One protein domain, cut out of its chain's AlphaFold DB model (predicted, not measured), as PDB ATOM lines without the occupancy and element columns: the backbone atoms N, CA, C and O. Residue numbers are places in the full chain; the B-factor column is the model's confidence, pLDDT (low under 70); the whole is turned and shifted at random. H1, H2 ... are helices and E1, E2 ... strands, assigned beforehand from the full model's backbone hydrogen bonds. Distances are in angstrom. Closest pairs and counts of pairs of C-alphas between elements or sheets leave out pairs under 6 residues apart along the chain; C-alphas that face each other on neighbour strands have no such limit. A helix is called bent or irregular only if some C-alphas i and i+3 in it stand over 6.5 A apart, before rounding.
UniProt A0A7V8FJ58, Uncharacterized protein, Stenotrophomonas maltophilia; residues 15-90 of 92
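Overview. This is residues 15 to 90 of the 92 residues of an uncharacterized protein of Stenotrophomonas maltophilia (UniProt A0A7V8FJ58). A short hairpin of two strands, E1 and E2, forms the middle, and four helices stand round it: H2 packs beside both strands, H3 is at one end, H4 is across from H2, and H1 stands off past E2. The 76 printed residues run H1, H2, E1, E2, H3, H4; the two-stranded sheet is antiparallel and the class is mostly helix. The whole is compact and rounded, with a radius of gyration of the C-alphas of 11.7 A and spans of 30 by 27 by 22 A.

Arrangement. Start at H1, residues 15 to 21; it is close to but not clearly touching H2, residues 37 to 47, the closest C-alphas being Ala 16 and Leu 47, 6.7 A. E1, residues 54 to 57, and E2, residues 62 to 65, are a hairpin, with N 55 and O 64 within hydrogen-bond range at 2.9 A. The closest C-alphas of H2 and E1 are Met 46 and Tyr 54, 7.3 A. Those of E1 and H3, residues 67 to 77, are Tyr 54 and Tyr 69, 6.9 A. Those of E2 and H4, residues 85 to 88, are Phe 63 and Leu 85, 5.7 A. H2 and H4 are apart. In H1 and H2 every O i to N i+4 pair is within hydrogen-bond range; in H3 0 of 7 are, beside 5 of 8 O i to N i+3 pairs, and H4 is too short for an i+4 pair.

Along the chain. Find C-alpha 15 at (-6.135, 42.411, -45.360), where H1 begins its 9.8 A. H2 spans 15.3 A, E1 10.3 A, E2 10.5 A. H3 spans 10.2 A and is irregular: C-alphas 72 and 75 are 9.1 A apart. H4, 5.1 A, ends at C-alpha 88 (-17.152, 51.752, -39.326).

Size, cuts and confidence. Look at C-alphas 37 and 75, the two farthest apart, 31.4 A. The printed part has no cut; the link from H1 to H2 is long, and residues 33 to 38, of which 37 and 38 belong to H2, stand free. No printed residue is under 70 in pLDDT.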
ATOM      1  N   ALA A  15      -5.508  42.444 -46.673       98.00
ATOM      2  CA  ALA A  15      -6.135  42.411 -45.360       98.00
ATOM      3  C   ALA A  15      -5.186  41.847 -44.291       98.00
ATOM      4  O   ALA A  15      -5.125  42.355 -43.168       98.00
ATOM      5  N   ALA A  16      -4.384  40.834 -44.634       97.81
ATOM      6  CA  ALA A  16      -3.376  40.299 -43.723       97.81
ATOM      7  C   ALA A  16      -2.241  41.309 -43.488       97.81
ATOM      8  O   ALA A  16      -1.760  41.452 -42.361       97.81
ATOM      9  N   ALA A  17      -1.843  42.052 -44.526       96.81
ATOM     10  CA  ALA A  17      -0.889  43.148 -44.402       96.81
ATOM     11  C   ALA A  17      -1.433  44.275 -43.510       96.81
ATOM     12  O   ALA A  17      -0.706  44.753 -42.642       96.81
ATOM     13  N   ALA A  18      -2.713  44.629 -43.636       97.06
ATOM     14  CA  ALA A  18      -3.373  45.611 -42.779       97.06
ATOM     15  C   ALA A  18      -3.418  45.166 -41.306       97.06
ATOM     16  O   ALA A  18      -3.164  45.979 -40.417       97.06
ATOM     17  N   ILE A  19      -3.656  43.876 -41.029       97.06
ATOM     18  CA  ILE A  19      -3.567  43.334 -39.661       97.06
ATOM     19  C   ILE A  19      -2.142  43.476 -39.112       97.06
ATOM     20  O   ILE A  19      -1.984  43.877 -37.963       97.06
ATOM     21  N   ARG A  20      -1.106  43.181 -39.908       95.62
ATOM     22  CA  ARG A  20       0.299  43.322 -39.475       95.62
ATOM     23  C   ARG A  20       0.727  44.777 -39.278       95.62
ATOM     24  O   ARG A  20       1.542  45.047 -38.404       95.62
ATOM     25  N   ALA A  21       0.221  45.689 -40.104       94.94
ATOM     26  CA  ALA A  21       0.600  47.101 -40.090       94.94
ATOM     27  C   ALA A  21      -0.103  47.910 -38.990       94.94
ATOM     28  O   ALA A  21       0.375  48.979 -38.614       94.94
ATOM     29  N   ARG A  22      -1.245  47.428 -38.486       95.00
ATOM     30  CA  ARG A  22      -1.993  48.102 -37.425       95.00
ATOM     31  C   ARG A  22      -1.239  48.032 -36.098       95.00
ATOM     32  O   ARG A  22      -0.849  46.955 -35.657       95.00
ATOM     33  N   ASP A  23      -1.117  49.177 -35.426       94.25
ATOM     34  CA  ASP A  23      -0.724  49.197 -34.020       94.25
ATOM     35  C   ASP A  23      -1.886  48.681 -33.165       94.25
ATOM     36  O   ASP A  23      -2.967  49.276 -33.100       94.25
ATOM     37  N   TRP A  24      -1.676  47.523 -32.548       94.69
ATOM     38  CA  TRP A  24      -2.660  46.898 -31.675       94.69
ATOM     39  C   TRP A  24      -2.500  47.317 -30.212       94.69
ATOM     40  O   TRP A  24      -3.391  47.033 -29.398       94.69
ATOM     41  N   ARG A  25      -1.410  48.019 -29.871       90.69
ATOM     42  CA  ARG A  25      -1.174  48.555 -28.529       90.69
ATOM     43  C   ARG A  25      -2.239  49.607 -28.241       90.69
ATOM     44  O   ARG A  25      -2.432  50.551 -28.995       90.69
ATOM     45  N   GLY A  26      -2.980  49.409 -27.155       85.06
ATOM     46  CA  GLY A  26      -4.096  50.282 -26.780       85.06
ATOM     47  C   GLY A  26      -5.447  49.912 -27.399       85.06
ATOM     48  O   GLY A  26      -6.448  50.537 -27.064       85.06
ATOM     49  N   THR A  27      -5.521  48.875 -28.240       90.56
ATOM     50  CA  THR A  27      -6.813  48.275 -28.612       90.56
ATOM     51  C   THR A  27      -7.278  47.280 -27.549       90.56
ATOM     52  O   THR A  27      -6.467  46.688 -26.836       90.56
ATOM     53  N   VAL A  28      -8.584  47.009 -27.498       87.25
ATOM     54  CA  VAL A  28      -9.167  45.997 -26.595       87.25
ATOM     55  C   VAL A  28      -8.701  44.563 -26.863       87.25
ATOM     56  O   VAL A  28      -8.891  43.693 -26.016       87.25
ATOM     57  N   LEU A  29      -8.111  44.292 -28.033       91.88
ATOM     58  CA  LEU A  29      -7.569  42.973 -28.371       91.88
ATOM     59  C   LEU A  29      -6.109  42.795 -27.938       91.88
ATOM     60  O   LEU A  29      -5.669  41.657 -27.790       91.88
ATOM     61  N   GLY A  30      -5.373  43.888 -27.723       93.50
ATOM     62  CA  GLY A  30      -3.937  43.845 -27.450       93.50
ATOM     63  C   GLY A  30      -3.128  43.237 -28.599       93.50
ATOM     64  O   GLY A  30      -3.619  43.075 -29.716       93.50
ATOM     65  N   GLU A  31      -1.872  42.893 -28.324       94.94
ATOM     66  CA  GLU A  31      -0.937  42.395 -29.337       94.94
ATOM     67  C   GLU A  31      -1.389  41.045 -29.935       94.94
ATOM     68  O   GLU A  31      -1.790  40.150 -29.181       94.94
ATOM     69  N   PRO A  32      -1.246  40.812 -31.257       94.88
ATOM     70  CA  PRO A  32      -1.667  39.560 -31.896       94.88
ATOM     71  C   PRO A  32      -1.036  38.286 -31.318       94.88
ATOM     72  O   PRO A  32      -1.616  37.199 -31.392       94.88
ATOM     73  N   ALA A  33       0.140  38.400 -30.694       90.62
ATOM     74  CA  ALA A  33       0.786  37.298 -29.982       90.62
ATOM     75  C   ALA A  33      -0.042  36.785 -28.785       90.62
ATOM     76  O   ALA A  33       0.053  35.605 -28.445       90.62
ATOM     77  N   GLN A  34      -0.860  37.652 -28.183       91.62
ATOM     78  CA  GLN A  34      -1.683  37.382 -27.000       91.62
ATOM     79  C   GLN A  34      -3.127  37.003 -27.353       91.62
ATOM     80  O   GLN A  34      -3.905  36.637 -26.472       91.62
ATOM     81  N   TRP A  35      -3.505  37.081 -28.630       95.44
ATOM     82  CA  TRP A  35      -4.862  36.749 -29.047       95.44
ATOM     83  C   TRP A  35      -5.190  35.276 -28.776       95.44
ATOM     84  O   TRP A  35      -4.329  34.406 -28.961       95.44
ATOM     85  N   PRO A  36      -6.450  34.958 -28.413       95.69
ATOM     86  CA  PRO A  36      -6.885  33.577 -28.259       95.69
ATOM     87  C   PRO A  36      -6.583  32.756 -29.515       95.69
ATOM     88  O   PRO A  36      -6.833  33.209 -30.635       95.69
ATOM     89  N   VAL A  37      -6.106  31.520 -29.339       95.88
ATOM     90  CA  VAL A  37      -5.773  30.611 -30.454       95.88
ATOM     91  C   VAL A  37      -6.938  30.486 -31.439       95.88
ATOM     92  O   VAL A  37      -6.723  30.591 -32.641       95.88
ATOM     93  N   ALA A  38      -8.169  30.360 -30.936       96.38
ATOM     94  CA  ALA A  38      -9.368  30.268 -31.764       96.38
ATOM     95  C   ALA A  38      -9.569  31.488 -32.684       96.38
ATOM     96  O   ALA A  38      -9.912  31.316 -33.849       96.38
ATOM     97  N   LEU A  39      -9.299  32.708 -32.196       96.94
ATOM     98  CA  LEU A  39      -9.389  33.921 -33.016       96.94
ATOM     99  C   LEU A  39      -8.333  33.907 -34.122       96.94
ATOM    100  O   LEU A  39      -8.651  34.180 -35.274       96.94
ATOM    101  N   ARG A  40      -7.090  33.544 -33.787       97.38
ATOM    102  CA  ARG A  40      -6.009  33.449 -34.777       97.38
ATOM    103  C   ARG A  40      -6.322  32.416 -35.859       97.38
ATOM    104  O   ARG A  40      -6.152  32.716 -37.032       97.38
ATOM    105  N   CYS A  41      -6.839  31.244 -35.484       97.38
ATOM    106  CA  CYS A  41      -7.254  30.218 -36.445       97.38
ATOM    107  C   CYS A  41      -8.403  30.691 -37.345       97.38
ATOM    108  O   CYS A  41      -8.350  30.480 -38.552       97.38
ATOM    109  N   ALA A  42      -9.421  31.346 -36.779       98.25
ATOM    110  CA  ALA A  42     -10.544  31.870 -37.556       98.25
ATOM    111  C   ALA A  42     -10.097  32.952 -38.552       98.25
ATOM    112  O   ALA A  42     -10.551  32.960 -39.693       98.25
ATOM    113  N   LEU A  43      -9.171  33.826 -38.147       98.25
ATOM    114  CA  LEU A  43      -8.590  34.828 -39.036       98.25
ATOM    115  C   LEU A  43      -7.760  34.191 -40.151       98.25
ATOM    116  O   LEU A  43      -7.924  34.585 -41.295       98.25
ATOM    117  N   GLU A  44      -6.928  33.186 -39.868       97.75
ATOM    118  CA  GLU A  44      -6.196  32.469 -40.925       97.75
ATOM    119  C   GLU A  44      -7.154  31.802 -41.919       97.75
ATOM    120  O   GLU A  44      -6.948  31.903 -43.126       97.75
ATOM    121  N   LEU A  45      -8.227  31.166 -41.438       98.19
ATOM    122  CA  LEU A  45      -9.236  30.565 -42.310       98.19
ATOM    123  C   LEU A  45      -9.907  31.620 -43.200       98.19
ATOM    124  O   LEU A  45      -9.988  31.438 -44.411       98.19
ATOM    125  N   MET A  46     -10.348  32.732 -42.608       98.69
ATOM    126  CA  MET A  46     -10.998  33.831 -43.325       98.69
ATOM    127  C   MET A  46     -10.063  34.453 -44.374       98.69
ATOM    128  O   MET A  46     -10.459  34.638 -45.522       98.69
ATOM    129  N   LEU A  47      -8.818  34.754 -43.994       98.56
ATOM    130  CA  LEU A  47      -7.837  35.434 -44.847       98.56
ATOM    131  C   LEU A  47      -7.370  34.580 -46.034       98.56
ATOM    132  O   LEU A  47      -6.979  35.145 -47.049       98.56
ATOM    133  N   ASN A  48      -7.401  33.248 -45.921       98.00
ATOM    134  CA  ASN A  48      -7.030  32.334 -47.009       98.00
ATOM    135  C   ASN A  48      -8.233  31.857 -47.845       98.00
ATOM    136  O   ASN A  48      -8.057  31.090 -48.790       98.00
ATOM    137  N   SER A  49      -9.453  32.276 -47.499       98.06
ATOM    138  CA  SER A  49     -10.663  31.906 -48.231       98.06
ATOM    139  C   SER A  49     -10.846  32.780 -49.479       98.06
ATOM    140  O   SER A  49     -10.717  34.001 -49.367       98.06
ATOM    141  N   PRO A  50     -11.199  32.204 -50.645       97.00
ATOM    142  CA  PRO A  50     -11.562  32.988 -51.828       97.00
ATOM    143  C   PRO A  50     -12.959  33.617 -51.719       97.00
ATOM    144  O   PRO A  50     -13.288  34.523 -52.478       97.00
ATOM    145  N   GLU A  51     -13.785  33.135 -50.791       98.12
ATOM    146  CA  GLU A  51     -15.145  33.624 -50.577       98.12
ATOM    147  C   GLU A  51     -15.147  34.949 -49.816       98.12
ATOM    148  O   GLU A  51     -14.339  35.160 -48.910       98.12
ATOM    149  N   SER A  52     -16.096  35.828 -50.131       98.25
ATOM    150  CA  SER A  52     -16.258  37.109 -49.437       98.25
ATOM    151  C   SER A  52     -16.645  36.892 -47.971       98.25
ATOM    152  O   SER A  52     -17.722  36.372 -47.675       98.25
ATOM    153  N   MET A  53     -15.759  37.265 -47.040       98.62
ATOM    154  CA  MET A  53     -15.932  36.992 -45.612       98.62
ATOM    155  C   MET A  53     -15.517  38.169 -44.726       98.62
ATOM    156  O   MET A  53     -14.521  38.854 -44.973       98.62
ATOM    157  N   TYR A  54     -16.248  38.332 -43.623       98.19
ATOM    158  CA  TYR A  54     -15.861  39.182 -42.505       98.19
ATOM    159  C   TYR A  54     -16.006  38.433 -41.178       98.19
ATOM    160  O   TYR A  54     -16.751  37.457 -41.065       98.19
ATOM    161  N   LEU A  55     -15.296  38.910 -40.160       98.25
ATOM    162  CA  LEU A  55     -15.354  38.406 -38.796       98.25
ATOM    163  C   LEU A  55     -15.478  39.585 -37.833       98.25
ATOM    164  O   LEU A  55     -14.762  40.575 -37.955       98.25
ATOM    165  N   VAL A  56     -16.355  39.457 -36.839       97.06
ATOM    166  CA  VAL A  56     -16.448  40.400 -35.718       97.06
ATOM    167  C   VAL A  56     -16.067  39.717 -34.414       97.06
ATOM    168  O   VAL A  56     -16.474  38.586 -34.142       97.06
ATOM    169  N   ARG A  57     -15.271  40.400 -33.587       95.31
ATOM    170  CA  ARG A  57     -14.798  39.865 -32.307       95.31
ATOM    171  C   ARG A  57     -15.251  40.713 -31.123       95.31
ATOM    172  O   ARG A  57     -14.959  41.903 -31.041       95.31
ATOM    173  N   GLY A  58     -15.827  40.029 -30.134       94.00
ATOM    174  CA  GLY A  58     -16.051  40.571 -28.794       94.00
ATOM    175  C   GLY A  58     -17.218  41.563 -28.717       94.00
ATOM    176  O   GLY A  58     -17.902  41.780 -29.713       94.00
ATOM    177  N   PRO A  59     -17.454  42.157 -27.534       92.81
ATOM    178  CA  PRO A  59     -18.601  43.039 -27.296       92.81
ATOM    179  C   PRO A  59     -18.547  44.334 -28.115       92.81
ATOM    180  O   PRO A  59     -19.580  44.898 -28.449       92.81
ATOM    181  N   GLU A  60     -17.347  44.788 -28.482       91.12
ATOM    182  CA  GLU A  60     -17.166  45.970 -29.329       91.12
ATOM    183  C   GLU A  60     -17.338  45.691 -30.826       91.12
ATOM    184  O   GLU A  60     -17.286  46.630 -31.621       91.12
ATOM    185  N   LEU A  61     -17.558  44.425 -31.205       95.88
ATOM    186  CA  LEU A  61     -17.669  43.974 -32.591       95.88
ATOM    187  C   LEU A  61     -16.480  44.456 -33.434       95.88
ATOM    188  O   LEU A  61     -16.657  45.089 -34.472       95.88
ATOM    189  N   VAL A  62     -15.258  44.184 -32.966       97.06
ATOM    190  CA  VAL A  62     -14.035  44.559 -33.689       97.06
ATOM    191  C   VAL A  62     -14.016  43.842 -35.035       97.06
ATOM    192  O   VAL A  62     -14.067  42.611 -35.066       97.06
ATOM    193  N   PHE A  63     -13.968  44.613 -36.118       97.88
ATOM    194  CA  PHE A  63     -14.194  44.159 -37.482       97.88
ATOM    195  C   PHE A  63     -12.907  43.701 -38.174       97.88
ATOM    196  O   PHE A  63     -11.872  44.367 -38.122       97.88
ATOM    197  N   PHE A  64     -12.996  42.574 -38.869       98.44
ATOM    198  CA  PHE A  64     -11.972  42.023 -39.746       98.44
ATOM    199  C   PHE A  64     -12.623  41.574 -41.049       98.44
ATOM    200  O   PHE A  64     -13.778  41.158 -41.050       98.44
ATOM    201  N   HIS A  65     -11.875  41.604 -42.145       98.75
ATOM    202  CA  HIS A  65     -12.337  41.132 -43.445       98.75
ATOM    203  C   HIS A  65     -11.195  40.455 -44.202       98.75
ATOM    204  O   HIS A  65     -10.035  40.591 -43.807       98.75
ATOM    205  N   ASN A  66     -11.514  39.720 -45.265       98.75
ATOM    206  CA  ASN A  66     -10.524  39.256 -46.236       98.75
ATOM    207  C   ASN A  66     -10.529  40.119 -47.506       98.75
ATOM    208  O   ASN A  66     -11.326  41.052 -47.644       98.75
ATOM    209  N   ASP A  67      -9.625  39.812 -48.430       98.38
ATOM    210  CA  ASP A  67      -9.450  40.581 -49.666       98.38
ATOM    211  C   ASP A  67     -10.684  40.476 -50.576       98.38
ATOM    212  O   ASP A  67     -11.098  41.468 -51.173       98.38
ATOM    213  N   ALA A  68     -11.345  39.312 -50.606       98.31
ATOM    214  CA  ALA A  68     -12.588  39.102 -51.354       98.31
ATOM    215  C   ALA A  68     -13.749  39.992 -50.862       98.31
ATOM    216  O   ALA A  68     -14.646  40.329 -51.635       98.31
ATOM    217  N   TYR A  69     -13.728  40.411 -49.594       98.31
ATOM    218  CA  TYR A  69     -14.719  41.322 -49.017       98.31
ATOM    219  C   TYR A  69     -14.404  42.806 -49.271       98.31
ATOM    220  O   TYR A  69     -15.292  43.652 -49.164       98.31
ATOM    221  N   ALA A  70     -13.166  43.154 -49.640       97.19
ATOM    222  CA  ALA A  70     -12.730  44.546 -49.788       97.19
ATOM    223  C   ALA A  70     -13.622  45.415 -50.707       97.19
ATOM    224  O   ALA A  70     -13.906  46.554 -50.324       97.19
ATOM    225  N   PRO A  71     -14.146  44.923 -51.853       97.00
ATOM    226  CA  PRO A  71     -15.028  45.717 -52.713       97.00
ATOM    227  C   PRO A  71     -16.325  46.180 -52.030       97.00
ATOM    228  O   PRO A  71     -16.853  47.232 -52.380       97.00
ATOM    229  N   ILE A  72     -16.824  45.430 -51.041       95.56
ATOM    230  CA  ILE A  72     -18.062  45.747 -50.309       95.56
ATOM    231  C   ILE A  72     -17.862  46.959 -49.391       95.56
ATOM    232  O   ILE A  72     -18.792  47.732 -49.163       95.56
ATOM    233  N   LEU A  73     -16.646  47.153 -48.877       95.62
ATOM    234  CA  LEU A  73     -16.335  48.258 -47.969       95.62
ATOM    235  C   LEU A  73     -16.325  49.613 -48.683       95.62
ATOM    236  O   LEU A  73     -16.638  50.633 -48.065       95.62
ATOM    237  N   GLY A  74     -15.980  49.637 -49.973       93.12
ATOM    238  CA  GLY A  74     -15.896  50.866 -50.755       93.12
ATOM    239  C   GLY A  74     -15.052  51.935 -50.035       93.12
ATOM    240  O   GLY A  74     -13.918  51.645 -49.645       93.12
ATOM    241  N   PRO A  75     -15.585  53.149 -49.784       93.12
ATOM    242  CA  PRO A  75     -14.858  54.217 -49.086       93.12
ATOM    243  C   PRO A  75     -14.382  53.858 -47.670       93.12
ATOM    244  O   PRO A  75     -13.437  54.463 -47.169       93.12
ATOM    245  N   ARG A  76     -15.015  52.870 -47.024       95.12
ATOM    246  CA  ARG A  76     -14.712  52.443 -45.649       95.12
ATOM    247  C   ARG A  76     -13.491  51.532 -45.554       95.12
ATOM    248  O   ARG A  76     -13.050  51.236 -44.450       95.12
ATOM    249  N   LEU A  77     -12.954  51.065 -46.685       96.31
ATOM    250  CA  LEU A  77     -11.863  50.087 -46.719       96.31
ATOM    251  C   LEU A  77     -10.630  50.569 -45.942       96.31
ATOM    252  O   LEU A  77     -10.005  49.798 -45.210       96.31
ATOM    253  N   HIS A  78     -10.284  51.852 -46.080       94.00
ATOM    254  CA  HIS A  78      -9.121  52.403 -45.403       94.00
ATOM    255  C   HIS A  78      -9.348  52.462 -43.888       94.00
ATOM    256  O   HIS A  78     -10.210  53.184 -43.394       94.00
ATOM    257  N   GLY A  79      -8.547  51.695 -43.148       93.00
ATOM    258  CA  GLY A  79      -8.649  51.611 -41.695       93.00
ATOM    259  C   GLY A  79      -9.763  50.695 -41.187       93.00
ATOM    260  O   GLY A  79     -10.004  50.700 -39.984       93.00
ATOM    261  N   ALA A  80     -10.406  49.894 -42.047       96.69
ATOM    262  CA  ALA A  80     -11.498  49.006 -41.647       96.69
ATOM    263  C   ALA A  80     -11.078  47.950 -40.607       96.69
ATOM    264  O   ALA A  80     -11.773  47.709 -39.617       96.69
ATOM    265  N   ILE A  81      -9.922  47.319 -40.832       97.62
ATOM    266  CA  ILE A  81      -9.375  46.278 -39.958       97.62
ATOM    267  C   ILE A  81      -9.169  46.820 -38.542       97.62
ATOM    268  O   ILE A  81      -8.429  47.780 -38.317       97.62
ATOM    269  N   GLY A  82      -9.777  46.145 -37.571       95.88
ATOM    270  CA  GLY A  82      -9.649  46.451 -36.154       95.88
ATOM    271  C   GLY A  82     -10.540  47.594 -35.666       95.88
ATOM    272  O   GLY A  82     -10.410  47.979 -34.505       95.88
ATOM    273  N   GLN A  83     -11.429  48.144 -36.499       95.81
ATOM    274  CA  GLN A  83     -12.409  49.135 -36.046       95.81
ATOM    275  C   GLN A  83     -13.649  48.480 -35.435       95.81
ATOM    276  O   GLN A  83     -14.073  47.425 -35.907       95.81
ATOM    277  N   PRO A  84     -14.278  49.085 -34.414       95.38
ATOM    278  CA  PRO A  84     -15.599  48.663 -33.974       95.38
ATOM    279  C   PRO A  84     -16.619  48.797 -35.109       95.38
ATOM    280  O   PRO A  84     -16.699  49.850 -35.745       95.38
ATOM    281  N   LEU A  85     -17.454  47.776 -35.314       94.56
ATOM    282  CA  LEU A  85     -18.483  47.775 -36.362       94.56
ATOM    283  C   LEU A  85     -19.389  49.021 -36.284       94.56
ATOM    284  O   LEU A  85     -19.681  49.651 -37.290       94.56
ATOM    285  N   ARG A  86     -19.753  49.458 -35.072       94.19
ATOM    286  CA  ARG A  86     -20.563  50.676 -34.864       94.19
ATOM    287  C   ARG A  86     -19.909  51.964 -35.384       94.19
ATOM    288  O   ARG A  86     -20.614  52.902 -35.713       94.19
ATOM    289  N   VAL A  87     -18.575  52.031 -35.389       94.00
ATOM    290  CA  VAL A  87     -17.819  53.199 -35.869       94.00
ATOM    291  C   VAL A  87     -17.696  53.134 -37.383       94.00
ATOM    292  O   VAL A  87     -17.882  54.134 -38.065       94.00
ATOM    293  N   LEU A  88     -17.402  51.946 -37.906       94.31
ATOM    294  CA  LEU A  88     -17.152  51.752 -39.326       94.31
ATOM    295  C   LEU A  88     -18.439  51.868 -40.176       94.31
ATOM    296  O   LEU A  88     -18.353  52.309 -41.316       94.31
ATOM    297  N   TRP A  89     -19.618  51.578 -39.611       92.62
ATOM    298  CA  TRP A  89     -20.942  51.747 -40.246       92.62
ATOM    299  C   TRP A  89     -21.799  52.818 -39.552       92.62
ATOM    300  O   TRP A  89     -23.017  52.694 -39.478       92.62
ATOM    301  N   ALA A  90     -21.182  53.866 -39.004       92.38
ATOM    302  CA  ALA A  90     -21.915  54.929 -38.306       92.38
ATOM    303  C   ALA A  90     -22.833  55.768 -39.223       92.38
ATOM    304  O   ALA A  90     -23.661  56.529 -38.730       92.38
TER     305      ALA A  90